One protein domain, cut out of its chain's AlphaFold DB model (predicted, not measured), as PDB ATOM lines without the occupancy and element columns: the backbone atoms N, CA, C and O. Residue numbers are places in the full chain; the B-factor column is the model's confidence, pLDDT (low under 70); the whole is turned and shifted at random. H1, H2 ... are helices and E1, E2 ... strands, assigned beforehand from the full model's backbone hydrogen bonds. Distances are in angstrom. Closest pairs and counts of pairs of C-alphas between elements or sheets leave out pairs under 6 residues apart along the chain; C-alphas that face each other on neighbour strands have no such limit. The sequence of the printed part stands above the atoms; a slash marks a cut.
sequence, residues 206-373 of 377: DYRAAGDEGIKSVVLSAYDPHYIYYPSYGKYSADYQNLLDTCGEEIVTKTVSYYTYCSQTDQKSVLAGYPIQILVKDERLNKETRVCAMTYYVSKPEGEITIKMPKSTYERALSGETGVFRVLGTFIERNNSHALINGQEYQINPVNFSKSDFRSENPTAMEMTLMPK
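What this domain is: This is residues 206 to 373 of the 377 residues of an uncharacterized protein of Butyricicoccus sp. OF10-2 (UniProt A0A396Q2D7). The model is a small, flattened barrel of strands, loosely closed: a five-stranded sheet, E5 E2 E9 E8 E7, curls round like part of a barrel, and a three-stranded sheet, E4 E3 E6, fills the gap between its edges, with E4 near E5 and E3 and E6 beside E7 and E8. H2 and H3 cap one end of it, H1 packs on E4 and E5 outside the ring, and a long opening stretch, residues 206 to 227, lies outside beyond E1. The printed part has 168 residues, with 82 of them, under half, in named elements: three helices and nine strands in the order E1 H1 E2 E3 E4 E5 H2 E6 E7 E8 H3 E9, class mixed. The larger sheet is mixed and the smaller one antiparallel. The whole is compact, with a radius of gyration of the C-alphas of 15.8 A and spans of 44 by 41 by 27 A.

Where its parts are: Residues 206 to 227 hold no named element. E1 is residues 228 to 230, its first C-alpha at (143.650, 230.897, 307.739), and H1 is residues 238 to 246, 11.9 A long. E2, residues 251 to 262, is the longest strand at 34.3 A and begins at (120.506, 225.390, 294.038). E3 is residues 274 to 280, 19.9 A, and E4 is residues 291 to 298, 19.6 A, with a bend of 52 degrees at residue 294. E5, residues 302 to 310, is 26.3 A long and is followed at once by H2, residues 311 to 319, 12.3 A. E6 is residues 325 to 329, E7 residues 338 to 341, E8 residues 344 to 348, and H3 residues 355 to 358. E9, residues 366 to 372, is 19.3 A long and ends at (143.732, 253.561, 301.925).

How they stand to each other: The larger sheet is strongly twisted, its C-alphas up to 6.4 A off the best plane. E5 and E2 are antiparallel, with N 254 and O 307 2.8 A apart. E2 and E9 are parallel, with N 368 and O 259 at 2.8 A. E9 pairs with E2 over residues 366 to 370 and with E8 over residues 370 to 372, antiparallel, N 347 and O 371 at 2.8 A. E7 and E8 form a hairpin, with N 346 and O 339 at 2.8 A. In the smaller sheet E3 and E4 form a hairpin, with N 278 and O 294 at 2.8 A, and E3 and E6 are antiparallel, with N 279 and O 326 at 2.8 A. These N and O pairs are within hydrogen-bond range. E4 and E5 are near each other. The closest C-alphas of E3 and E7, Tyr 274 and Ala 339, are 6.0 A apart, and those of E6 and E8, Gly 329 and Ile 348, 5.2 A. Residues 326 to 327 of E6 also pair with residues 351 to 352, antiparallel. H2 is on the larger sheet at a height over the sheet of 10.1 A and stands up from it. H2 and H3 touch, the C-alphas of Leu 318 and Lys 355 being 4.6 A apart, and H3 only grazes the larger sheet. H1 is on the smaller sheet, over E4, and stands up from it; the C-alphas of Tyr 240 and Ala 293 are 5.4 A apart. H1 is apart from H2 and H3. Residues 229 to 230 of E1 pair with residues 215 to 216, antiparallel; E1 pairs with no named strand. In H1 and H2 every O i to N i+4 pair is within hydrogen-bond range; H3 is too short for such a pair.

The domain as a whole: The C-alphas farthest apart, Tyr 223 and Glu 361, are 50.8 A from each other. The printed part has no cut. The link from E2 to E3, 11 residues, is long. The mean pLDDT of the printed part is 90.0, and residue 343 is under 70.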
ATOM      1  N   ASP A 206     140.882 226.223 308.689       93.81
ATOM      2  CA  ASP A 206     140.917 225.691 307.325       93.81
ATOM      3  C   ASP A 206     139.520 225.694 306.704       93.81
ATOM      4  O   ASP A 206     138.616 224.995 307.154       93.81
ATOM      5  N   TYR A 207     139.345 226.512 305.671       95.50
ATOM      6  CA  TYR A 207     138.113 226.594 304.896       95.50
ATOM      7  C   TYR A 207     138.151 225.711 303.643       95.50
ATOM      8  O   TYR A 207     137.142 225.616 302.947       95.50
ATOM      9  N   ARG A 208     139.290 225.106 303.295       94.56
ATOM     10  CA  ARG A 208     139.486 224.377 302.035       94.56
ATOM     11  C   ARG A 208     138.784 223.027 302.041       94.56
ATOM     12  O   ARG A 208     138.697 222.355 303.065       94.56
ATOM     13  N   ALA A 209     138.348 222.593 300.863       89.50
ATOM     14  CA  ALA A 209     137.923 221.214 300.651       89.50
ATOM     15  C   ALA A 209     139.123 220.250 300.657       89.50
ATOM     16  O   ALA A 209     140.259 220.641 300.385       89.50
ATOM     17  N   ALA A 210     138.864 218.965 300.910       85.62
ATOM     18  CA  ALA A 210     139.893 217.936 300.819       85.62
ATOM     19  C   ALA A 210     140.533 217.927 299.417       85.62
ATOM     20  O   ALA A 210     139.839 217.830 298.406       85.62
ATOM     21  N   GLY A 211     141.863 218.032 299.365       85.38
ATOM     22  CA  GLY A 211     142.623 218.087 298.113       85.38
ATOM     23  C   GLY A 211     142.668 219.462 297.438       85.38
ATOM     24  O   GLY A 211     143.289 219.587 296.387       85.38
ATOM     25  N   ASP A 212     142.048 220.498 298.011       85.81
ATOM     26  CA  ASP A 212     142.265 221.872 297.565       85.81
ATOM     27  C   ASP A 212     143.542 222.431 298.201       85.81
ATOM     28  O   ASP A 212     143.650 222.519 299.424       85.81
ATOM     29  N   GLU A 213     144.513 222.823 297.375       84.62
ATOM     30  CA  GLU A 213     145.743 223.463 297.861       84.62
ATOM     31  C   GLU A 213     145.427 224.800 298.544       84.62
ATOM     32  O   GLU A 213     145.985 225.117 299.598       84.62
ATOM     33  N   GLY A 214     144.442 225.522 298.003       89.62
ATOM     34  CA  GLY A 214     143.926 226.771 298.543       89.62
ATOM     35  C   GLY A 214     144.982 227.863 298.687       89.62
ATOM     36  O   GLY A 214     145.984 227.895 297.979       89.62
ATOM     37  N   ILE A 215     144.719 228.815 299.581       91.31
ATOM     38  CA  ILE A 215     145.532 230.021 299.750       91.31
ATOM     39  C   ILE A 215     145.764 230.262 301.240       91.31
ATOM     40  O   ILE A 215     144.822 230.443 302.010       91.31
ATOM     41  N   LYS A 216     147.031 230.287 301.653       91.12
ATOM     42  CA  LYS A 216     147.429 230.518 303.045       91.12
ATOM     43  C   LYS A 216     147.454 232.014 303.371       91.12
ATOM     44  O   LYS A 216     147.934 232.816 302.572       91.12
ATOM     45  N   SER A 217     146.949 232.391 304.543       90.75
ATOM     46  CA  SER A 217     147.014 233.765 305.044       90.75
ATOM     47  C   SER A 217     148.416 234.176 305.493       90.75
ATOM     48  O   SER A 217     149.294 233.335 305.691       90.75
ATOM     49  N   VAL A 218     148.613 235.469 305.765       86.44
ATOM     50  CA  VAL A 218     149.721 235.888 306.640       86.44
ATOM     51  C   VAL A 218     149.499 235.375 308.067       86.44
ATOM     52  O   VAL A 218     148.386 234.992 308.436       86.44
ATOM     53  N   VAL A 219     150.556 235.387 308.883       85.44
ATOM     54  CA  VAL A 219     150.458 235.042 310.305       85.44
ATOM     55  C   VAL A 219     149.525 236.018 311.033       85.44
ATOM     56  O   VAL A 219     149.698 237.239 310.970       85.44
ATOM     57  N   LEU A 220     148.520 235.481 311.724       81.69
ATOM     58  CA  LEU A 220     147.492 236.297 312.370       81.69
ATOM     59  C   LEU A 220     147.919 236.850 313.731       81.69
ATOM     60  O   LEU A 220     147.499 237.945 314.106       81.69
ATOM     61  N   SER A 221     148.783 236.135 314.451       74.62
ATOM     62  CA  SER A 221     149.328 236.550 315.744       74.62
ATOM     63  C   SER A 221     150.799 236.169 315.853       74.62
ATOM     64  O   SER A 221     151.181 235.044 315.553       74.62
ATOM     65  N   ALA A 222     151.636 237.102 316.309       73.31
ATOM     66  CA  ALA A 222     153.050 236.824 316.565       73.31
ATOM     67  C   ALA A 222     153.270 235.970 317.829       73.31
ATOM     68  O   ALA A 222     154.306 235.324 317.953       73.31
ATOM     69  N   TYR A 223     152.313 235.983 318.764       77.94
ATOM     70  CA  TYR A 223     152.409 235.285 320.051       77.94
ATOM     71  C   TYR A 223     151.868 233.856 319.994       77.94
ATOM     72  O   TYR A 223     152.378 232.984 320.688       77.94
ATOM     73  N   ASP A 224     150.855 233.632 319.159       78.88
ATOM     74  CA  ASP A 224     150.285 232.316 318.868       78.88
ATOM     75  C   ASP A 224     150.142 232.191 317.345       78.88
ATOM     76  O   ASP A 224     149.091 232.547 316.799       78.88
ATOM     77  N   PRO A 225     151.231 231.834 316.634       81.31
ATOM     78  CA  PRO A 225     151.247 231.801 315.179       81.31
ATOM     79  C   PRO A 225     150.213 230.826 314.630       81.31
ATOM     80  O   PRO A 225     150.398 229.614 314.674       81.31
ATOM     81  N   HIS A 226     149.151 231.386 314.065       86.19
ATOM     82  CA  HIS A 226     148.122 230.647 313.352       86.19
ATOM     83  C   HIS A 226     147.768 231.347 312.040       86.19
ATOM     84  O   HIS A 226     148.039 232.542 311.840       86.19
ATOM     85  N   TYR A 227     147.173 230.570 311.147       90.12
ATOM     86  CA  TYR A 227     146.851 230.928 309.777       90.12
ATOM     87  C   TYR A 227     145.385 230.626 309.467       90.12
ATOM     88  O   TYR A 227     144.734 229.806 310.114       90.12
ATOM     89  N   ILE A 228     144.879 231.278 308.426       92.12
ATOM     90  CA  ILE A 228     143.650 230.897 307.739       92.12
ATOM     91  C   ILE A 228     144.053 230.305 306.392       92.12
ATOM     92  O   ILE A 228     144.782 230.939 305.625       92.12
ATOM     93  N   TYR A 229     143.541 229.125 306.082       94.06
ATOM     94  CA  TYR A 229     143.651 228.517 304.767       94.06
ATOM     95  C   TYR A 229     142.331 228.717 304.031       94.06
ATOM     96  O   TYR A 229     141.306 228.125 304.355       94.06
ATOM     97  N   TYR A 230     142.353 229.612 303.054       94.50
ATOM     98  CA  TYR A 230     141.218 229.936 302.203       94.50
ATOM     99  C   TYR A 230     141.102 228.931 301.052       94.50
ATOM    100  O   TYR A 230     142.131 228.440 300.587       94.50
ATOM    101  N   PRO A 231     139.894 228.674 300.518       91.88
ATOM    102  CA  PRO A 231     139.744 227.941 299.267       91.88
ATOM    103  C   PRO A 231     140.454 228.661 298.126       91.88
ATOM    104  O   PRO A 231     140.603 229.890 298.159       91.88
ATOM    105  N   SER A 232     140.843 227.911 297.098       90.75
ATOM    106  CA  SER A 232     141.356 228.501 295.857       90.75
ATOM    107  C   SER A 232     140.341 229.486 295.266       90.75
ATOM    108  O   SER A 232     139.132 229.326 295.441       90.75
ATOM    109  N   TYR A 233     140.809 230.509 294.546       90.56
ATOM    110  CA  TYR A 233     139.916 231.532 293.999       90.56
ATOM    111  C   TYR A 233     138.793 230.930 293.144       90.56
ATOM    112  O   TYR A 233     139.036 230.141 292.234       90.56
ATOM    113  N   GLY A 234     137.554 231.322 293.443       86.44
ATOM    114  CA  GLY A 234     136.351 230.826 292.775       86.44
ATOM    115  C   GLY A 234     135.820 229.491 293.307       86.44
ATOM    116  O   GLY A 234     134.732 229.089 292.901       86.44
ATOM    117  N   LYS A 235     136.532 228.812 294.220       90.69
ATOM    118  CA  LYS A 235     136.022 227.622 294.915       90.69
ATOM    119  C   LYS A 235     135.256 228.006 296.180       90.69
ATOM    120  O   LYS A 235     135.598 228.973 296.867       90.69
ATOM    121  N   TYR A 236     134.237 227.214 296.498       96.62
ATOM    122  CA  TYR A 236     133.537 227.313 297.773       96.62
ATOM    123  C   TYR A 236     134.349 226.678 298.903       96.62
ATOM    124  O   TYR A 236     135.169 225.787 298.669       96.62
ATOM    125  N   SER A 237     134.120 227.142 300.131       96.88
ATOM    126  CA  SER A 237     134.647 226.488 301.327       96.88
ATOM    127  C   SER A 237     134.073 225.087 301.490       96.88
ATOM    128  O   SER A 237     132.992 224.801 300.977       96.88
ATOM    129  N   ALA A 238     134.776 224.215 302.213       93.88
ATOM    130  CA  ALA A 238     134.321 222.852 302.476       93.88
ATOM    131  C   ALA A 238     132.910 222.828 303.072       93.88
ATOM    132  O   ALA A 238     132.036 222.134 302.556       93.88
ATOM    133  N   ASP A 239     132.670 223.639 304.105       94.62
ATOM    134  CA  ASP A 239     131.376 223.693 304.783       94.62
ATOM    135  C   ASP A 239     130.272 224.227 303.868       94.62
ATOM    136  O   ASP A 239     129.163 223.689 303.850       94.62
ATOM    137  N   TYR A 240     130.561 225.269 303.079       97.81
ATOM    138  CA  TYR A 240     129.560 225.827 302.175       97.81
ATOM    139  C   TYR A 240     129.274 224.903 300.994       97.81
ATOM    140  O   TYR A 240     128.116 224.733 300.626       97.81
ATOM    141  N   GLN A 241     130.302 224.262 300.438       97.25
ATOM    142  CA  GLN A 241     130.142 223.248 299.403       97.25
ATOM    143  C   GLN A 241     129.315 222.069 299.926       97.25
ATOM    144  O   GLN A 241     128.342 221.687 299.284       97.25
ATOM    145  N   ASN A 242     129.609 221.576 301.133       94.69
ATOM    146  CA  ASN A 242     128.812 220.531 301.771       94.69
ATOM    147  C   ASN A 242     127.352 220.971 301.963       94.69
ATOM    148  O   ASN A 242     126.445 220.211 301.650       94.69
ATOM    149  N   LEU A 243     127.100 222.217 302.386       95.00
ATOM    150  CA  LEU A 243     125.736 222.742 302.443       95.00
ATOM    151  C   LEU A 243     125.048 222.715 301.069       95.00
ATOM    152  O   LEU A 243     123.892 222.305 300.985       95.00
ATOM    153  N   LEU A 244     125.722 223.161 300.007       95.12
ATOM    154  CA  LEU A 244     125.163 223.132 298.652       95.12
ATOM    155  C   LEU A 244     124.823 221.698 298.221       95.12
ATOM    156  O   LEU A 244     123.785 221.484 297.602       95.12
ATOM    157  N   ASP A 245     125.647 220.726 298.599       94.44
ATOM    158  CA  ASP A 245     125.475 219.326 298.208       94.44
ATOM    159  C   ASP A 245     124.408 218.599 299.045       94.44
ATOM    160  O   ASP A 245     123.730 217.703 298.540       94.44
ATOM    161  N   THR A 246     124.219 218.983 300.315       95.56
ATOM    162  CA  THR A 246     123.369 218.241 301.263       95.56
ATOM    163  C   THR A 246     122.110 218.979 301.715       95.56
ATOM    164  O   THR A 246     121.332 218.412 302.480       95.56
ATOM    165  N   CYS A 247     121.875 220.230 301.302       93.56
ATOM    166  CA  CYS A 247     120.731 221.008 301.805       93.56
ATOM    167  C   CYS A 247     119.358 220.469 301.379       93.56
ATOM    168  O   CYS A 247     118.361 220.838 301.997       93.56
ATOM    169  N   GLY A 248     119.291 219.623 300.346       93.75
ATOM    170  CA  GLY A 248     118.032 219.090 299.818       93.75
ATOM    171  C   GLY A 248     117.155 220.137 299.121       93.75
ATOM    172  O   GLY A 248     115.988 219.870 298.843       93.75
ATOM    173  N   GLU A 249     117.699 221.323 298.845       95.38
ATOM    174  CA  GLU A 249     117.013 222.407 298.148       95.38
ATOM    175  C   GLU A 249     117.475 222.531 296.696       95.38
ATOM    176  O   GLU A 249     118.566 222.104 296.318       95.38
ATOM    177  N   GLU A 250     116.656 223.190 295.878       95.38
ATOM    178  CA  GLU A 250     117.100 223.703 294.585       95.38
ATOM    179  C   GLU A 250     118.277 224.675 294.789       95.38
ATOM    180  O   GLU A 250     118.200 225.596 295.608       95.38
ATOM    181  N   ILE A 251     119.355 224.485 294.026       97.44
ATOM    182  CA  ILE A 251     120.506 225.390 294.038       97.44
ATOM    183  C   ILE A 251     120.317 226.471 292.981       97.44
ATOM    184  O   ILE A 251     120.338 226.211 291.776       97.44
ATOM    185  N   VAL A 252     120.186 227.712 293.441       94.50
ATOM    186  CA  VAL A 252     120.063 228.895 292.592       94.50
ATOM    187  C   VAL A 252     121.454 229.436 292.283       94.50
ATOM    188  O   VAL A 252     122.273 229.614 293.182       94.50
ATOM    189  N   THR A 253     121.714 229.739 291.011       95.19
ATOM    190  CA  THR A 253     122.945 230.411 290.567       95.19
ATOM    191  C   THR A 253     122.631 231.848 290.167       95.19
ATOM    192  O   THR A 253     121.714 232.088 289.377       95.19
ATOM    193  N   LYS A 254     123.378 232.812 290.709       92.44
ATOM    194  CA  LYS A 254     123.236 234.235 290.385       92.44
ATOM    195  C   LYS A 254     124.572 234.880 290.091       92.44
ATOM    196  O   LYS A 254     125.545 234.653 290.799       92.44
ATOM    197  N   THR A 255     124.563 235.727 289.077       91.69
ATOM    198  CA  THR A 255     125.681 236.588 288.718       91.69
ATOM    199  C   THR A 255     125.405 237.980 289.262       91.69
ATOM    200  O   THR A 255     124.362 238.557 288.964       91.69
ATOM    201  N   VAL A 256     126.318 238.498 290.078       93.50
ATOM    202  CA  VAL A 256     126.244 239.835 290.669       93.50
ATOM    203  C   VAL A 256     127.345 240.695 290.074       93.50
ATOM    204  O   VAL A 256     128.527 240.390 290.241       93.50
ATOM    205  N   SER A 257     126.969 241.774 289.395       95.19
ATOM    206  CA  SER A 257     127.926 242.764 288.906       95.19
ATOM    207  C   SER A 257     128.484 243.593 290.064       95.19
ATOM    208  O   SER A 257     127.792 243.865 291.047       95.19
ATOM    209  N   TYR A 258     129.730 244.034 289.946       96.69
ATOM    210  CA  TYR A 258     130.371 244.911 290.919       96.69
ATOM    211  C   TYR A 258     131.202 245.994 290.228       96.69
ATOM    212  O   TYR A 258     131.631 245.843 289.082       96.69
ATOM    213  N   TYR A 259     131.479 247.062 290.970       95.06
ATOM    214  CA  TYR A 259     132.532 248.024 290.660       95.06
ATOM    215  C   TYR A 259     133.293 248.403 291.931       95.06
ATOM    216  O   TYR A 259     132.752 248.342 293.034       95.06
ATOM    217  N   THR A 260     134.553 248.800 291.793       94.00
ATOM    218  CA  THR A 260     135.374 249.248 292.925       94.00
ATOM    219  C   THR A 260     135.318 250.760 293.086       94.00
ATOM    220  O   THR A 260     135.102 251.490 292.122       94.00
ATOM    221  N   TYR A 261     135.504 251.265 294.299       91.00
ATOM    222  CA  TYR A 261     135.519 252.701 294.571       91.00
ATOM    223  C   TYR A 261     136.658 253.043 295.531       91.00
ATOM    224  O   TYR A 261     136.802 252.432 296.589       91.00
ATOM    225  N   CYS A 262     137.505 254.003 295.158       88.31
ATOM    226  CA  CYS A 262     138.607 254.470 295.992       88.31
ATOM    227  C   CYS A 262     138.186 255.726 296.757       88.31
ATOM    228  O   CYS A 262     138.110 256.806 296.171       88.31
ATOM    229  N   SER A 263     138.003 255.618 298.075       85.31
ATOM    230  CA  SER A 263     137.519 256.748 298.884       85.31
ATOM    231  C   SER A 263     138.512 257.910 299.003       85.31
ATOM    232  O   SER A 263     138.114 259.031 299.292       85.31
ATOM    233  N   GLN A 264     139.809 257.669 298.780       81.62
ATOM    234  CA  GLN A 264     140.829 258.725 298.820       81.62
ATOM    235  C   GLN A 264     140.847 259.584 297.563       81.62
ATOM    236  O   GLN A 264     141.140 260.772 297.647       81.62
ATOM    237  N   THR A 265     140.618 258.973 296.403       77.62
ATOM    238  CA  THR A 265     140.682 259.673 295.115       77.62
ATOM    239  C   THR A 265     139.303 260.052 294.591       77.62
ATOM    240  O   THR A 265     139.232 260.777 293.605       77.62
ATOM    241  N   ASP A 266     138.234 259.584 295.244       81.69
ATOM    242  CA  ASP A 266     136.846 259.712 294.787       81.69
ATOM    243  C   ASP A 266     136.651 259.144 293.370       81.69
ATOM    244  O   ASP A 266     135.948 259.686 292.520       81.69
ATOM    245  N   GLN A 267     137.350 258.042 293.079       77.25
ATOM    246  CA  GLN A 267     137.338 257.416 291.762       77.25
ATOM    247  C   GLN A 267     136.646 256.058 291.793       77.25
ATOM    248  O   GLN A 267     137.016 255.153 292.546       77.25
ATOM    249  N   LYS A 268     135.676 255.914 290.895       90.12
ATOM    250  CA  LYS A 268     135.013 254.657 290.565       90.12
ATOM    251  C   LYS A 268     135.845 253.861 289.554       90.12
ATOM    252  O   LYS A 268     136.382 254.425 288.604       90.12
ATOM    253  N   SER A 269     135.908 252.552 289.758       87.69
ATOM    254  CA  SER A 269     136.455 251.555 288.838       87.69
ATOM    255  C   SER A 269     137.941 251.730 288.533       87.69
ATOM    256  O   SER A 269     138.379 251.590 287.391       87.69
ATOM    257  N   VAL A 270     138.741 252.003 289.571       78.00
ATOM    258  CA  VAL A 270     140.197 252.210 289.434       78.00
ATOM    259  C   VAL A 270     141.070 251.226 290.215       78.00
ATOM    260  O   VAL A 270     142.267 251.146 289.944       78.00
ATOM    261  N   LEU A 271     140.509 250.467 291.163       81.88
ATOM    262  CA  LEU A 271     141.260 249.520 291.996       81.88
ATOM    263  C   LEU A 271     140.899 248.075 291.646       81.88
ATOM    264  O   LEU A 271     139.731 247.755 291.452       81.88
ATOM    265  N   ALA A 272     141.906 247.211 291.568       88.75
ATOM    266  CA  ALA A 272     141.801 245.777 291.312       88.75
ATOM    267  C   ALA A 272     143.083 245.090 291.811       88.75
ATOM    268  O   ALA A 272     143.979 245.756 292.329       88.75
ATOM    269  N   GLY A 273     143.177 243.775 291.635       85.00
ATOM    270  CA  GLY A 273     144.341 242.974 291.999       85.00
ATOM    271  C   GLY A 273     144.391 242.622 293.480       85.00
ATOM    272  O   GLY A 273     145.467 242.655 294.062       85.00
ATOM    273  N   TYR A 274     143.246 242.323 294.098       88.25
ATOM    274  CA  TYR A 274     143.190 241.985 295.520       88.25
ATOM    275  C   TYR A 274     142.200 240.852 295.827       88.25
ATOM    276  O   TYR A 274     141.169 240.717 295.155       88.25
ATOM    277  N   PRO A 275     142.479 240.043 296.862       93.12
ATOM    278  CA  PRO A 275     141.583 238.997 297.322       93.12
ATOM    279  C   PRO A 275     140.485 239.526 298.245       93.12
ATOM    280  O   PRO A 275     140.731 240.284 299.187       93.12
ATOM    281  N   ILE A 276     139.279 239.007 298.047       96.56
ATOM    282  CA  ILE A 276     138.156 239.130 298.974       96.56
ATOM    283  C   ILE A 276     137.658 237.752 299.396       96.56
ATOM    284  O   ILE A 276     137.877 236.748 298.718       96.56
ATOM    285  N   GLN A 277     136.934 237.727 300.504       96.62
ATOM    286  CA  GLN A 277     136.064 236.619 300.857       96.62
ATOM    287  C   GLN A 277     134.610 237.068 300.771       96.62
ATOM    288  O   GLN A 277     134.258 238.204 301.107       96.62
ATOM    289  N   ILE A 278     133.760 236.151 300.338       98.06
ATOM    290  CA  ILE A 278     132.315 236.288 300.385       98.06
ATOM    291  C   ILE A 278     131.842 235.464 301.564       98.06
ATOM    292  O   ILE A 278     132.065 234.258 301.625       98.06
ATOM    293  N   LEU A 279     131.205 236.137 302.506       97.94
ATOM    294  CA  LEU A 279     130.610 235.546 303.685       97.94
ATOM    295  C   LEU A 279     129.125 235.285 303.441       97.94
ATOM    296  O   LEU A 279     128.457 236.095 302.794       97.94
ATOM    297  N   VAL A 280     128.597 234.219 304.035       97.88
ATOM    298  CA  VAL A 280     127.172 233.867 304.004       97.88
ATOM    299  C   VAL A 280     126.623 233.698 305.419       97.88
ATOM    300  O   VAL A 280     127.298 233.169 306.303       97.88
ATOM    301  N   LYS A 281     125.392 234.165 305.647       96.12
ATOM    302  CA  LYS A 281     124.631 233.928 306.878       96.12
ATOM    303  C   LYS A 281     123.610 232.814 306.648       96.12
ATOM    304  O   LYS A 281     122.527 233.066 306.112       96.12
ATOM    305  N   ASP A 282     123.926 231.612 307.109       93.88
ATOM    306  CA  ASP A 282     123.027 230.459 307.051       93.88
ATOM    307  C   ASP A 282     123.098 229.662 308.359       93.88
ATOM    308  O   ASP A 282     124.177 229.241 308.773       93.88
ATOM    309  N   GLU A 283     121.952 229.458 309.009       92.19
ATOM    310  CA  GLU A 283     121.872 228.821 310.332       92.19
ATOM    311  C   GLU A 283     122.330 227.359 310.332       92.19
ATOM    312  O   GLU A 283     122.679 226.828 311.388       92.19
ATOM    313  N   ARG A 284     122.354 226.714 309.158       93.88
ATOM    314  CA  ARG A 284     122.880 225.354 308.982       93.88
ATOM    315  C   ARG A 284     124.403 225.300 309.053       93.88
ATOM    316  O   ARG A 284     124.947 224.234 309.304       93.88
ATOM    317  N   LEU A 285     125.070 226.434 308.838       92.19
ATOM    318  CA  LEU A 285     126.520 226.579 308.962       92.19
ATOM    319  C   LEU A 285     126.878 227.165 310.326       92.19
ATOM    320  O   LEU A 285     127.712 226.632 311.049       92.19
ATOM    321  N   ASN A 286     126.241 228.283 310.682       90.25
ATOM    322  CA  ASN A 286     126.454 228.966 311.947       90.25
ATOM    323  C   ASN A 286     125.252 229.865 312.268       90.25
ATOM    324  O   ASN A 286     124.786 230.632 311.423       90.25
ATOM    325  N   LYS A 287     124.747 229.790 313.501       80.38
ATOM    326  CA  LYS A 287     123.564 230.556 313.929       80.38
ATOM    327  C   LYS A 287     123.870 232.011 314.285       80.38
ATOM    328  O   LYS A 287     122.988 232.860 314.197       80.38
ATOM    329  N   GLU A 288     125.098 232.302 314.699       77.31
ATOM    330  CA  GLU A 288     125.468 233.595 315.287       77.31
ATOM    331  C   GLU A 288     126.202 234.497 314.296       77.31
ATOM    332  O   GLU A 288     126.010 235.715 314.275       77.31
ATOM    333  N   THR A 289     127.047 233.904 313.457       86.88
ATOM    334  CA  THR A 289     127.997 234.626 312.612       86.88
ATOM    335  C   THR A 289     127.931 234.169 311.163       86.88
ATOM    336  O   THR A 289     127.325 233.157 310.823       86.88
ATOM    337  N   ARG A 290     128.532 234.966 310.276       91.88
ATOM    338  CA  ARG A 290     128.677 234.586 308.871       91.88
ATOM    339  C   ARG A 290     129.906 233.707 308.715       91.88
ATOM    340  O   ARG A 290     130.931 233.997 309.327       91.88
ATOM    341  N   VAL A 291     129.824 232.723 307.835       94.19
ATOM    342  CA  VAL A 291     130.956 231.859 307.485       94.19
ATOM    343  C   VAL A 291     131.500 232.216 306.110       94.19
ATOM    344  O   VAL A 291     130.777 232.775 305.280       94.19
ATOM    345  N   CYS A 292     132.770 231.903 305.859       96.44
ATOM    346  CA  CYS A 292     133.368 232.049 304.537       96.44
ATOM    347  C   CYS A 292     132.677 231.091 303.559       96.44
ATOM    348  O   CYS A 292     132.729 229.878 303.745       96.44
ATOM    349  N   ALA A 293     132.017 231.634 302.539       97.75
ATOM    350  CA  ALA A 293     131.419 230.861 301.458       97.75
ATOM    351  C   ALA A 293     132.425 230.635 300.331       97.75
ATOM    352  O   ALA A 293     132.576 229.513 299.871       97.75
ATOM    353  N   MET A 294     133.103 231.694 299.883       97.19
ATOM    354  CA  MET A 294     134.000 231.667 298.724       97.19
ATOM    355  C   MET A 294     135.133 232.674 298.891       97.19
ATOM    356  O   MET A 294     134.911 233.786 299.374       97.19
ATOM    357  N   THR A 295     136.315 232.330 298.388       94.69
ATOM    358  CA  THR A 295     137.402 233.290 298.164       94.69
ATOM    359  C   THR A 295     137.398 233.721 296.708       94.69
ATOM    360  O   THR A 295     137.323 232.886 295.809       94.69
ATOM    361  N   TYR A 296     137.483 235.021 296.446       94.31
ATOM    362  CA  TYR A 296     137.411 235.569 295.094       94.31
ATOM    363  C   TYR A 296     138.523 236.593 294.862       94.31
ATOM    364  O   TYR A 296     138.817 237.409 295.735       94.31
ATOM    365  N   TYR A 297     139.139 236.554 293.681       92.69
ATOM    366  CA  TYR A 297     140.167 237.516 293.292       92.69
ATOM    367  C   TYR A 297     139.565 238.598 292.400       92.69
ATOM    368  O   TYR A 297     139.102 238.323 291.292       92.69
ATOM    369  N   VAL A 298     139.591 239.844 292.871       90.31
ATOM    370  CA  VAL A 298     139.090 241.000 292.121       90.31
ATOM    371  C   VAL A 298     140.124 241.379 291.068       90.31
ATOM    372  O   VAL A 298     140.943 242.267 291.272       90.31
ATOM    373  N   SER A 299     140.121 240.684 289.935       83.44
ATOM    374  CA  SER A 299     141.107 240.881 288.861       83.44
ATOM    375  C   SER A 299     140.874 242.149 288.033       83.44
ATOM    376  O   SER A 299     141.796 242.643 287.386       83.44
ATOM    377  N   LYS A 300     139.651 242.689 288.053       82.38
ATOM    378  CA  LYS A 300     139.242 243.877 287.294       82.38
ATOM    379  C   LYS A 300     138.487 244.868 288.186       82.38
ATOM    380  O   LYS A 300     137.782 244.414 289.091       82.38
ATOM    381  N   PRO A 301     138.573 246.189 287.917       82.44
ATOM    382  CA  PRO A 301     137.858 247.199 288.702       82.44
ATOM    383  C   PRO A 301     136.334 247.157 288.549       82.44
ATOM    384  O   PRO A 301     135.618 247.676 289.396       82.44
ATOM    385  N   GLU A 302     135.849 246.531 287.481       90.12
ATOM    386  CA  GLU A 302     134.452 246.156 287.283       90.12
ATOM    387  C   GLU A 302     134.415 244.703 286.833       90.12
ATOM    388  O   GLU A 302     135.305 244.242 286.109       90.12
ATOM    389  N   GLY A 303     133.390 243.980 287.250       89.12
ATOM    390  CA  GLY A 303     133.252 242.586 286.880       89.12
ATOM    391  C   GLY A 303     131.995 241.972 287.445       89.12
ATOM    392  O   GLY A 303     131.069 242.663 287.864       89.12
ATOM    393  N   GLU A 304     131.982 240.650 287.447       93.25
ATOM    394  CA  GLU A 304     130.844 239.863 287.874       93.25
ATOM    395  C   GLU A 304     131.307 238.720 288.770       93.25
ATOM    396  O   GLU A 304     132.360 238.126 288.548       93.25
ATOM    397  N   ILE A 305     130.505 238.414 289.784       92.81
ATOM    398  CA  ILE A 305     130.731 237.319 290.719       92.81
ATOM    399  C   ILE A 305     129.563 236.350 290.582       92.81
ATOM    400  O   ILE A 305     128.411 236.732 290.778       92.81
ATOM    401  N   THR A 306     129.855 235.087 290.276       92.94
ATOM    402  CA  THR A 306     128.840 234.028 290.259       92.94
ATOM    403  C   THR A 306     128.745 233.364 291.632       92.94
ATOM    404  O   THR A 306     129.748 232.915 292.184       92.94
ATOM    405  N   ILE A 307     127.535 233.282 292.182       94.50
ATOM    406  CA  ILE A 307     127.242 232.705 293.495       94.50
ATOM    407  C   ILE A 307     126.156 231.640 293.338       94.50
ATOM    408  O   ILE A 307     125.078 231.913 292.810       94.50
ATOM    409  N   LYS A 308     126.440 230.430 293.820       96.06
ATOM    410  CA  LYS A 308     125.475 229.354 294.040       96.06
ATOM    411  C   LYS A 308     124.989 229.408 295.478       96.06
ATOM    412  O   LYS A 308     125.792 229.644 296.375       96.06
ATOM    413  N   MET A 309     123.698 229.186 295.694       97.38
ATOM    414  CA  MET A 309     123.096 229.204 297.025       97.38
ATOM    415  C   MET A 309     121.833 228.335 297.084       97.38
ATOM    416  O   MET A 309     121.156 228.200 296.061       97.38
ATOM    417  N   PRO A 310     121.470 227.784 298.255       97.94
ATOM    418  CA  PRO A 310     120.160 227.168 298.447       97.94
ATOM    419  C   PRO A 310     119.033 228.166 298.151       97.94
ATOM    420  O   PRO A 310     119.169 229.369 298.414       97.94
ATOM    421  N   LYS A 311     117.911 227.681 297.619       95.56
ATOM    422  CA  LYS A 311     116.751 228.513 297.269       95.56
ATOM    423  C   LYS A 311     116.259 229.376 298.433       95.56
ATOM    424  O   LYS A 311     116.040 230.569 298.241       95.56
ATOM    425  N   SER A 312     116.170 228.826 299.639       96.81
ATOM    426  CA  SER A 312     115.787 229.561 300.850       96.81
ATOM    427  C   SER A 312     116.741 230.720 301.163       96.81
ATOM    428  O   SER A 312     116.308 231.809 301.541       96.81
ATOM    429  N   THR A 313     118.045 230.534 300.950       96.75
ATOM    430  CA  THR A 313     119.060 231.585 301.104       96.75
ATOM    431  C   THR A 313     118.874 232.682 300.050       96.75
ATOM    432  O   THR A 313     118.963 233.868 300.377       96.75
ATOM    433  N   TYR A 314     118.562 232.314 298.803       95.69
ATOM    434  CA  TYR A 314     118.243 233.272 297.738       95.69
ATOM    435  C   TYR A 314     116.983 234.093 298.053       95.69
ATOM    436  O   TYR A 314     116.993 235.320 297.940       95.69
ATOM    437  N   GLU A 315     115.910 233.443 298.503       94.75
ATOM    438  CA  GLU A 315     114.651 234.103 298.867       94.75
ATOM    439  C   GLU A 315     114.836 235.082 300.035       94.75
ATOM    440  O   GLU A 315     114.300 236.194 300.005       94.75
ATOM    441  N   ARG A 316     115.678 234.738 301.020       96.00
ATOM    442  CA  ARG A 316     116.092 235.664 302.090       96.00
ATOM    443  C   ARG A 316     116.859 236.870 301.550       96.00
ATOM    444  O   ARG A 316     116.592 237.997 301.962       96.00
ATOM    445  N   ALA A 317     117.784 236.667 300.611       93.19
ATOM    446  CA  ALA A 317     118.503 237.779 299.988       93.19
ATOM    447  C   ALA A 317     117.551 238.712 299.211       93.19
ATOM    448  O   ALA A 317     117.689 239.936 299.276       93.19
ATOM    449  N   LEU A 318     116.541 238.158 298.531       92.56
ATOM    450  CA  LEU A 318     115.528 238.931 297.805       92.56
ATOM    451  C   LEU A 318     114.518 239.651 298.706       92.56
ATOM    452  O   LEU A 318     114.038 240.725 298.334       92.56
ATOM    453  N   SER A 319     114.207 239.105 299.886       92.62
ATOM    454  CA  SER A 319     113.303 239.758 300.845       92.62
ATOM    455  C   SER A 319     113.872 241.081 301.375       92.62
ATOM    456  O   SER A 319     113.128 241.944 301.842       92.62
ATOM    457  N   GLY A 320     115.188 241.278 301.230       87.69
ATOM    458  CA  GLY A 320     115.918 242.425 301.752       87.69
ATOM    459  C   GLY A 320     116.511 242.182 303.137       87.69
ATOM    460  O   GLY A 320     116.897 243.152 303.786       87.69
ATOM    461  N   GLU A 321     116.601 240.925 303.597       92.62
ATOM    462  CA  GLU A 321     117.349 240.611 304.814       92.62
ATOM    463  C   GLU A 321     118.802 241.092 304.669       92.62
ATOM    464  O   GLU A 321     119.544 240.696 303.767       92.62
ATOM    465  N   THR A 322     119.224 241.972 305.576       88.00
ATOM    466  CA  THR A 322     120.530 242.617 305.468       88.00
ATOM    467  C   THR A 322     121.671 241.640 305.724       88.00
ATOM    468  O   THR A 322     121.819 241.067 306.806       88.00
ATOM    469  N   GLY A 323     122.564 241.536 304.739       90.00
ATOM    470  CA  GLY A 323     123.820 240.811 304.867       90.00
ATOM    471  C   GLY A 323     123.642 239.299 304.952       90.00
ATOM    472  O   GLY A 323     124.384 238.656 305.696       90.00
ATOM    473  N   VAL A 324     122.684 238.750 304.199       95.94
ATOM    474  CA  VAL A 324     122.656 237.317 303.854       95.94
ATOM    475  C   VAL A 324     123.974 236.924 303.193       95.94
ATOM    476  O   VAL A 324     124.595 235.957 303.617       95.94
ATOM    477  N   PHE A 325     124.451 237.746 302.254       97.38
ATOM    478  CA  PHE A 325     125.820 237.708 301.752       97.38
ATOM    479  C   PHE A 325     126.546 239.009 302.078       97.38
ATOM    480  O   PHE A 325     125.948 240.093 302.076       97.38
ATOM    481  N   ARG A 326     127.850 238.915 302.341       97.06
ATOM    482  CA  ARG A 326     128.706 240.068 302.628       97.06
ATOM    483  C   ARG A 326     130.093 239.865 302.043       97.06
ATOM    484  O   ARG A 326     130.706 238.836 302.285       97.06
ATOM    485  N   VAL A 327     130.614 240.858 301.340       97.25
ATOM    486  CA  VAL A 327     132.031 240.905 300.981       97.25
ATOM    487  C   VAL A 327     132.839 241.431 302.160       97.25
ATOM    488  O   VAL A 327     132.455 242.412 302.802       97.25
ATOM    489  N   LEU A 328     133.974 240.792 302.421       94.62
ATOM    490  CA  LEU A 328     134.983 241.236 303.372       94.62
ATOM    491  C   LEU A 328     136.377 241.070 302.750       94.62
ATOM    492  O   LEU A 328     136.587 240.202 301.902       94.62
ATOM    493  N   GLY A 329     137.343 241.884 303.176       93.00
ATOM    494  CA  GLY A 329     138.746 241.621 302.866       93.00
ATOM    495  C   GLY A 329     139.215 240.283 303.449       93.00
ATOM    496  O   GLY A 329     138.643 239.751 304.404       93.00
ATOM    497  N   THR A 330     140.257 239.715 302.859       93.19
ATOM    498  CA  THR A 330     140.900 238.511 303.405       93.19
ATOM    499  C   THR A 330     142.075 238.883 304.300       93.19
ATOM    500  O   THR A 330     142.483 240.040 304.372       93.19
ATOM    501  N   PHE A 331     142.648 237.876 304.951       89.88
ATOM    502  CA  PHE A 331     143.929 237.994 305.644       89.88
ATOM    503  C   PHE A 331     145.088 237.443 304.791       89.88
ATOM    504  O   PHE A 331     146.149 237.124 305.315       89.88
ATOM    505  N   ILE A 332     144.883 237.277 303.479       88.44
ATOM    506  CA  ILE A 332     145.871 236.664 302.578       88.44
ATOM    507  C   ILE A 332     147.122 237.528 302.466       88.44
ATOM    508  O   ILE A 332     148.235 237.029 302.578       88.44
ATOM    509  N   GLU A 333     146.938 238.833 302.293       84.31
ATOM    510  CA  GLU A 333     148.054 239.746 302.051       84.31
ATOM    511  C   GLU A 333     148.470 240.500 303.312       84.31
ATOM    512  O   GLU A 333     149.654 240.775 303.509       84.31
ATOM    513  N   ARG A 334     147.510 240.874 304.166       83.19
ATOM    514  CA  ARG A 334     147.729 241.664 305.381       83.19
ATOM    515  C   ARG A 334     146.715 241.308 306.459       83.19
ATOM    516  O   ARG A 334     145.607 240.857 306.184       83.19
ATOM    517  N   ASN A 335     147.086 241.578 307.705       78.62
ATOM    518  CA  ASN A 335     146.202 241.462 308.856       78.62
ATOM    519  C   ASN A 335     145.044 242.479 308.733       78.62
ATOM    520  O   ASN A 335     145.144 243.470 308.012       78.62
ATOM    521  N   ASN A 336     143.958 242.263 309.477       81.62
ATOM    522  CA  ASN A 336     142.797 243.164 309.564       81.62
ATOM    523  C   ASN A 336     142.031 243.410 308.246       81.62
ATOM    524  O   ASN A 336     141.491 244.494 308.049       81.62
ATOM    525  N   SER A 337     141.905 242.403 307.372       83.81
ATOM    526  CA  SER A 337     141.116 242.511 306.122       83.81
ATOM    527  C   SER A 337     141.638 243.574 305.143       83.81
ATOM    528  O   SER A 337     140.860 244.238 304.451       83.81
ATOM    529  N   HIS A 338     142.955 243.767 305.110       86.44
ATOM    530  CA  HIS A 338     143.610 244.720 304.223       86.44
ATOM    531  C   HIS A 338     144.236 244.016 303.015       86.44
ATOM    532  O   HIS A 338     144.656 242.862 303.095       86.44
ATOM    533  N   ALA A 339     144.336 244.748 301.911       84.06
ATOM    534  CA  ALA A 339     145.000 244.314 300.691       84.06
ATOM    535  C   ALA A 339     146.110 245.288 300.294       84.06
ATOM    536  O   ALA A 339     146.045 246.484 300.592       84.06
ATOM    537  N   LEU A 340     147.124 244.781 299.604       77.62
ATOM    538  CA  LEU A 340     148.145 245.586 298.958       77.62
ATOM    539  C   LEU A 340     147.812 245.766 297.484       77.62
ATOM    540  O   LEU A 340     147.924 244.843 296.688       77.62
ATOM    541  N   ILE A 341     147.516 247.002 297.098       78.25
ATOM    542  CA  ILE A 341     147.264 247.358 295.706       78.25
ATOM    543  C   ILE A 341     148.310 248.388 295.309       78.25
ATOM    544  O   ILE A 341     148.386 249.471 295.890       78.25
ATOM    545  N   ASN A 342     149.151 248.044 294.334       71.69
ATOM    546  CA  ASN A 342     150.224 248.913 293.832       71.69
ATOM    547  C   ASN A 342     151.173 249.418 294.942       71.69
ATOM    548  O   ASN A 342     151.608 250.568 294.926       71.69
ATOM    549  N   GLY A 343     151.464 248.571 295.937       69.12
ATOM    550  CA  GLY A 343     152.332 248.914 297.071       69.12
ATOM    551  C   GLY A 343     151.682 249.799 298.142       69.12
ATOM    552  O   GLY A 343     152.347 250.149 299.118       69.12
ATOM    553  N   GLN A 344     150.398 250.135 298.000       79.12
ATOM    554  CA  GLN A 344     149.624 250.837 299.015       79.12
ATOM    555  C   GLN A 344     148.638 249.886 299.699       79.12
ATOM    556  O   GLN A 344     147.979 249.075 299.057       79.12
ATOM    557  N   GLU A 345     148.560 249.983 301.025       85.94
ATOM    558  CA  GLU A 345     147.639 249.198 301.841       85.94
ATOM    559  C   GLU A 345     146.248 249.842 301.823       85.94
ATOM    560  O   GLU A 345     146.088 251.021 302.157       85.94
ATOM    561  N   TYR A 346     145.244 249.056 301.451       87.38
ATOM    562  CA  TYR A 346     143.842 249.441 301.459       87.38
ATOM    563  C   TYR A 346     143.061 248.542 302.405       87.38
ATOM    564  O   TYR A 346     143.129 247.317 302.326       87.38
ATOM    565  N   GLN A 347     142.266 249.161 303.265       91.62
ATOM    566  CA  GLN A 347     141.172 248.498 303.941       91.62
ATOM    567  C   GLN A 347     140.027 248.297 302.952       91.62
ATOM    568  O   GLN A 347     139.572 249.247 302.308       91.62
ATOM    569  N   ILE A 348     139.549 247.061 302.845       92.81
ATOM    570  CA  ILE A 348     138.366 246.739 302.050       92.81
ATOM    571  C   ILE A 348     137.155 246.915 302.959       92.81
ATOM    572  O   ILE A 348     136.988 246.169 303.929       92.81
ATOM    573  N   ASN A 349     136.313 247.908 302.664       91.62
ATOM    574  CA  ASN A 349     135.117 248.137 303.456       91.62
ATOM    575  C   ASN A 349     134.156 246.966 303.278       91.62
ATOM    576  O   ASN A 349     133.851 246.587 302.144       91.62
ATOM    577  N   PRO A 350     133.641 246.401 304.378       94.50
ATOM    578  CA  PRO A 350     132.691 245.321 304.251       94.50
ATOM    579  C   PRO A 350     131.397 245.830 303.605       94.50
ATOM    580  O   PRO A 350     130.772 246.754 304.131       94.50
ATOM    581  N   VAL A 351     130.946 245.178 302.538       95.62
ATOM    582  CA  VAL A 351     129.703 245.525 301.834       95.62
ATOM    583  C   VAL A 351     128.742 244.345 301.860       95.62
ATOM    584  O   VAL A 351     129.134 243.201 301.639       95.62
ATOM    585  N   ASN A 352     127.478 244.604 302.190       96.38
ATOM    586  CA  ASN A 352     126.430 243.595 302.087       96.38
ATOM    587  C   ASN A 352     125.888 243.596 300.664       96.38
ATOM    588  O   ASN A 352     125.626 244.663 300.113       96.38
ATOM    589  N   PHE A 353     125.638 242.409 300.125       94.75
ATOM    590  CA  PHE A 353     124.839 242.298 298.916       94.75
ATOM    591  C   PHE A 353     123.416 242.759 299.233       94.75
ATOM    592  O   PHE A 353     122.864 242.440 300.294       94.75
ATOM    593  N   SER A 354     122.830 243.520 298.320       92.25
ATOM    594  CA  SER A 354     121.465 244.014 298.422       92.25
ATOM    595  C   SER A 354     120.502 243.143 297.617       92.25
ATOM    596  O   SER A 354     120.890 242.415 296.702       92.25
ATOM    597  N   LYS A 355     119.200 243.267 297.893       92.44
ATOM    598  CA  LYS A 355     118.172 242.605 297.077       92.44
ATOM    599  C   LYS A 355     118.212 243.029 295.603       92.44
ATOM    600  O   LYS A 355     117.829 242.250 294.735       92.44
ATOM    601  N   SER A 356     118.648 244.258 295.308       90.00
ATOM    602  CA  SER A 356     118.726 244.761 293.933       90.00
ATOM    603  C   SER A 356     119.919 244.206 293.165       90.00
ATOM    604  O   SER A 356     119.862 244.182 291.941       90.00
ATOM    605  N   ASP A 357     120.941 243.693 293.847       90.88
ATOM    606  CA  ASP A 357     122.063 243.009 293.195       90.88
ATOM    607  C   ASP A 357     121.660 241.603 292.703       90.88
ATOM    608  O   ASP A 357     122.245 241.077 291.763       90.88
ATOM    609  N   PHE A 358     120.630 241.000 293.313       86.88
ATOM    610  CA  PHE A 358     120.181 239.626 293.040       86.88
ATOM    611  C   PHE A 358     118.914 239.504 292.175       86.88
ATOM    612  O   PHE A 358     118.545 238.391 291.762       86.88
ATOM    613  N   ARG A 359     118.202 240.611 291.929       81.69
ATOM    614  CA  ARG A 359     116.975 240.608 291.116       81.69
ATOM    615  C   ARG A 359     117.302 240.441 289.633       81.69
ATOM    616  O   ARG A 359     118.306 240.950 289.153       81.69
ATOM    617  N   SER A 360     116.424 239.770 288.897       79.12
ATOM    618  CA  SER A 360     116.619 239.560 287.456       79.12
ATOM    619  C   SER A 360     116.384 240.832 286.631       79.12
ATOM    620  O   SER A 360     117.015 241.022 285.598       79.12
ATOM    621  N   GLU A 361     115.479 241.708 287.071       78.50
ATOM    622  CA  GLU A 361     115.121 242.926 286.339       78.50
ATOM    623  C   GLU A 361     115.939 244.125 286.815       78.50
ATOM    624  O   GLU A 361     115.835 244.530 287.974       78.50
ATOM    625  N   ASN A 362     116.707 244.734 285.907       76.12
ATOM    626  CA  ASN A 362     117.538 245.912 286.179       76.12
ATOM    627  C   ASN A 362     118.409 245.741 287.444       76.12
ATOM    628  O   ASN A 362     118.244 246.514 288.401       76.12
ATOM    629  N   PRO A 363     119.272 244.710 287.511       86.31
ATOM    630  CA  PRO A 363     120.132 244.509 288.669       86.31
ATOM    631  C   PRO A 363     121.043 245.720 288.894       86.31
ATOM    632  O   PRO A 363     121.461 246.392 287.947       86.31
ATOM    633  N   THR A 364     121.333 246.014 290.158       90.62
ATOM    634  CA  THR A 364     122.372 246.982 290.520       90.62
ATOM    635  C   THR A 364     123.748 246.329 290.481       90.62
ATOM    636  O   THR A 364     123.871 245.107 290.506       90.62
ATOM    637  N   ALA A 365     124.788 247.158 290.404       91.06
ATOM    638  CA  ALA A 365     126.155 246.712 290.619       91.06
ATOM    639  C   ALA A 365     126.577 247.058 292.050       91.06
ATOM    640  O   ALA A 365     126.438 248.209 292.473       91.06
ATOM    641  N   MET A 366     127.114 246.075 292.765       95.81
ATOM    642  CA  MET A 366     127.612 246.242 294.126       95.81
ATOM    643  C   MET A 366     128.863 247.130 294.137       95.81
ATOM    644  O   MET A 366     129.839 246.856 293.435       95.81
ATOM    645  N   GLU A 367     128.858 248.168 294.971       96.00
ATOM    646  CA  GLU A 367     130.028 249.016 295.198       96.00
ATOM    647  C   GLU A 367     130.972 248.383 296.221       96.00
ATOM    648  O   GLU A 367     130.613 248.151 297.375       96.00
ATOM    649  N   MET A 368     132.214 248.149 295.816       96.19
ATOM    650  CA  MET A 368     133.278 247.702 296.704       96.19
ATOM    651  C   MET A 368     134.201 248.868 297.033       96.19
ATOM    652  O   MET A 368     135.082 249.214 296.245       96.19
ATOM    653  N   THR A 369     134.014 249.462 298.208       94.00
ATOM    654  CA  THR A 369     134.797 250.627 298.636       94.00
ATOM    655  C   THR A 369     136.108 250.220 299.294       94.00
ATOM    656  O   THR A 369     136.141 249.407 300.217       94.00
ATOM    657  N   LEU A 370     137.198 250.831 298.842       93.06
ATOM    658  CA  LEU A 370     138.537 250.661 299.378       93.06
ATOM    659  C   LEU A 370     139.012 251.981 299.969       93.06
ATOM    660  O   LEU A 370     139.068 253.009 299.285       93.06
ATOM    661  N   MET A 371     139.394 251.924 301.239       89.31
ATOM    662  CA  MET A 371     139.948 253.054 301.967       89.31
ATOM    663  C   MET A 371     141.443 252.830 302.150       89.31
ATOM    664  O   MET A 371     141.828 251.836 302.763       89.31
ATOM    665  N   PRO A 372     142.318 253.703 301.638       84.25
ATOM    666  CA  PRO A 372     143.732 253.561 301.925       84.25
ATOM    667  C   PRO A 372     143.950 253.752 303.415       84.25
ATOM    668  O   PRO A 372     143.413 254.675 304.033       84.25
ATOM    669  N   LYS A 373     144.774 252.884 303.987       80.38
ATOM    670  CA  LYS A 373     145.209 253.047 305.363       80.38
ATOM    671  C   LYS A 373     146.045 254.320 305.432       80.38
ATOM    672  O   LYS A 373     147.048 254.448 304.724       80.38
TER     673      LYS A 373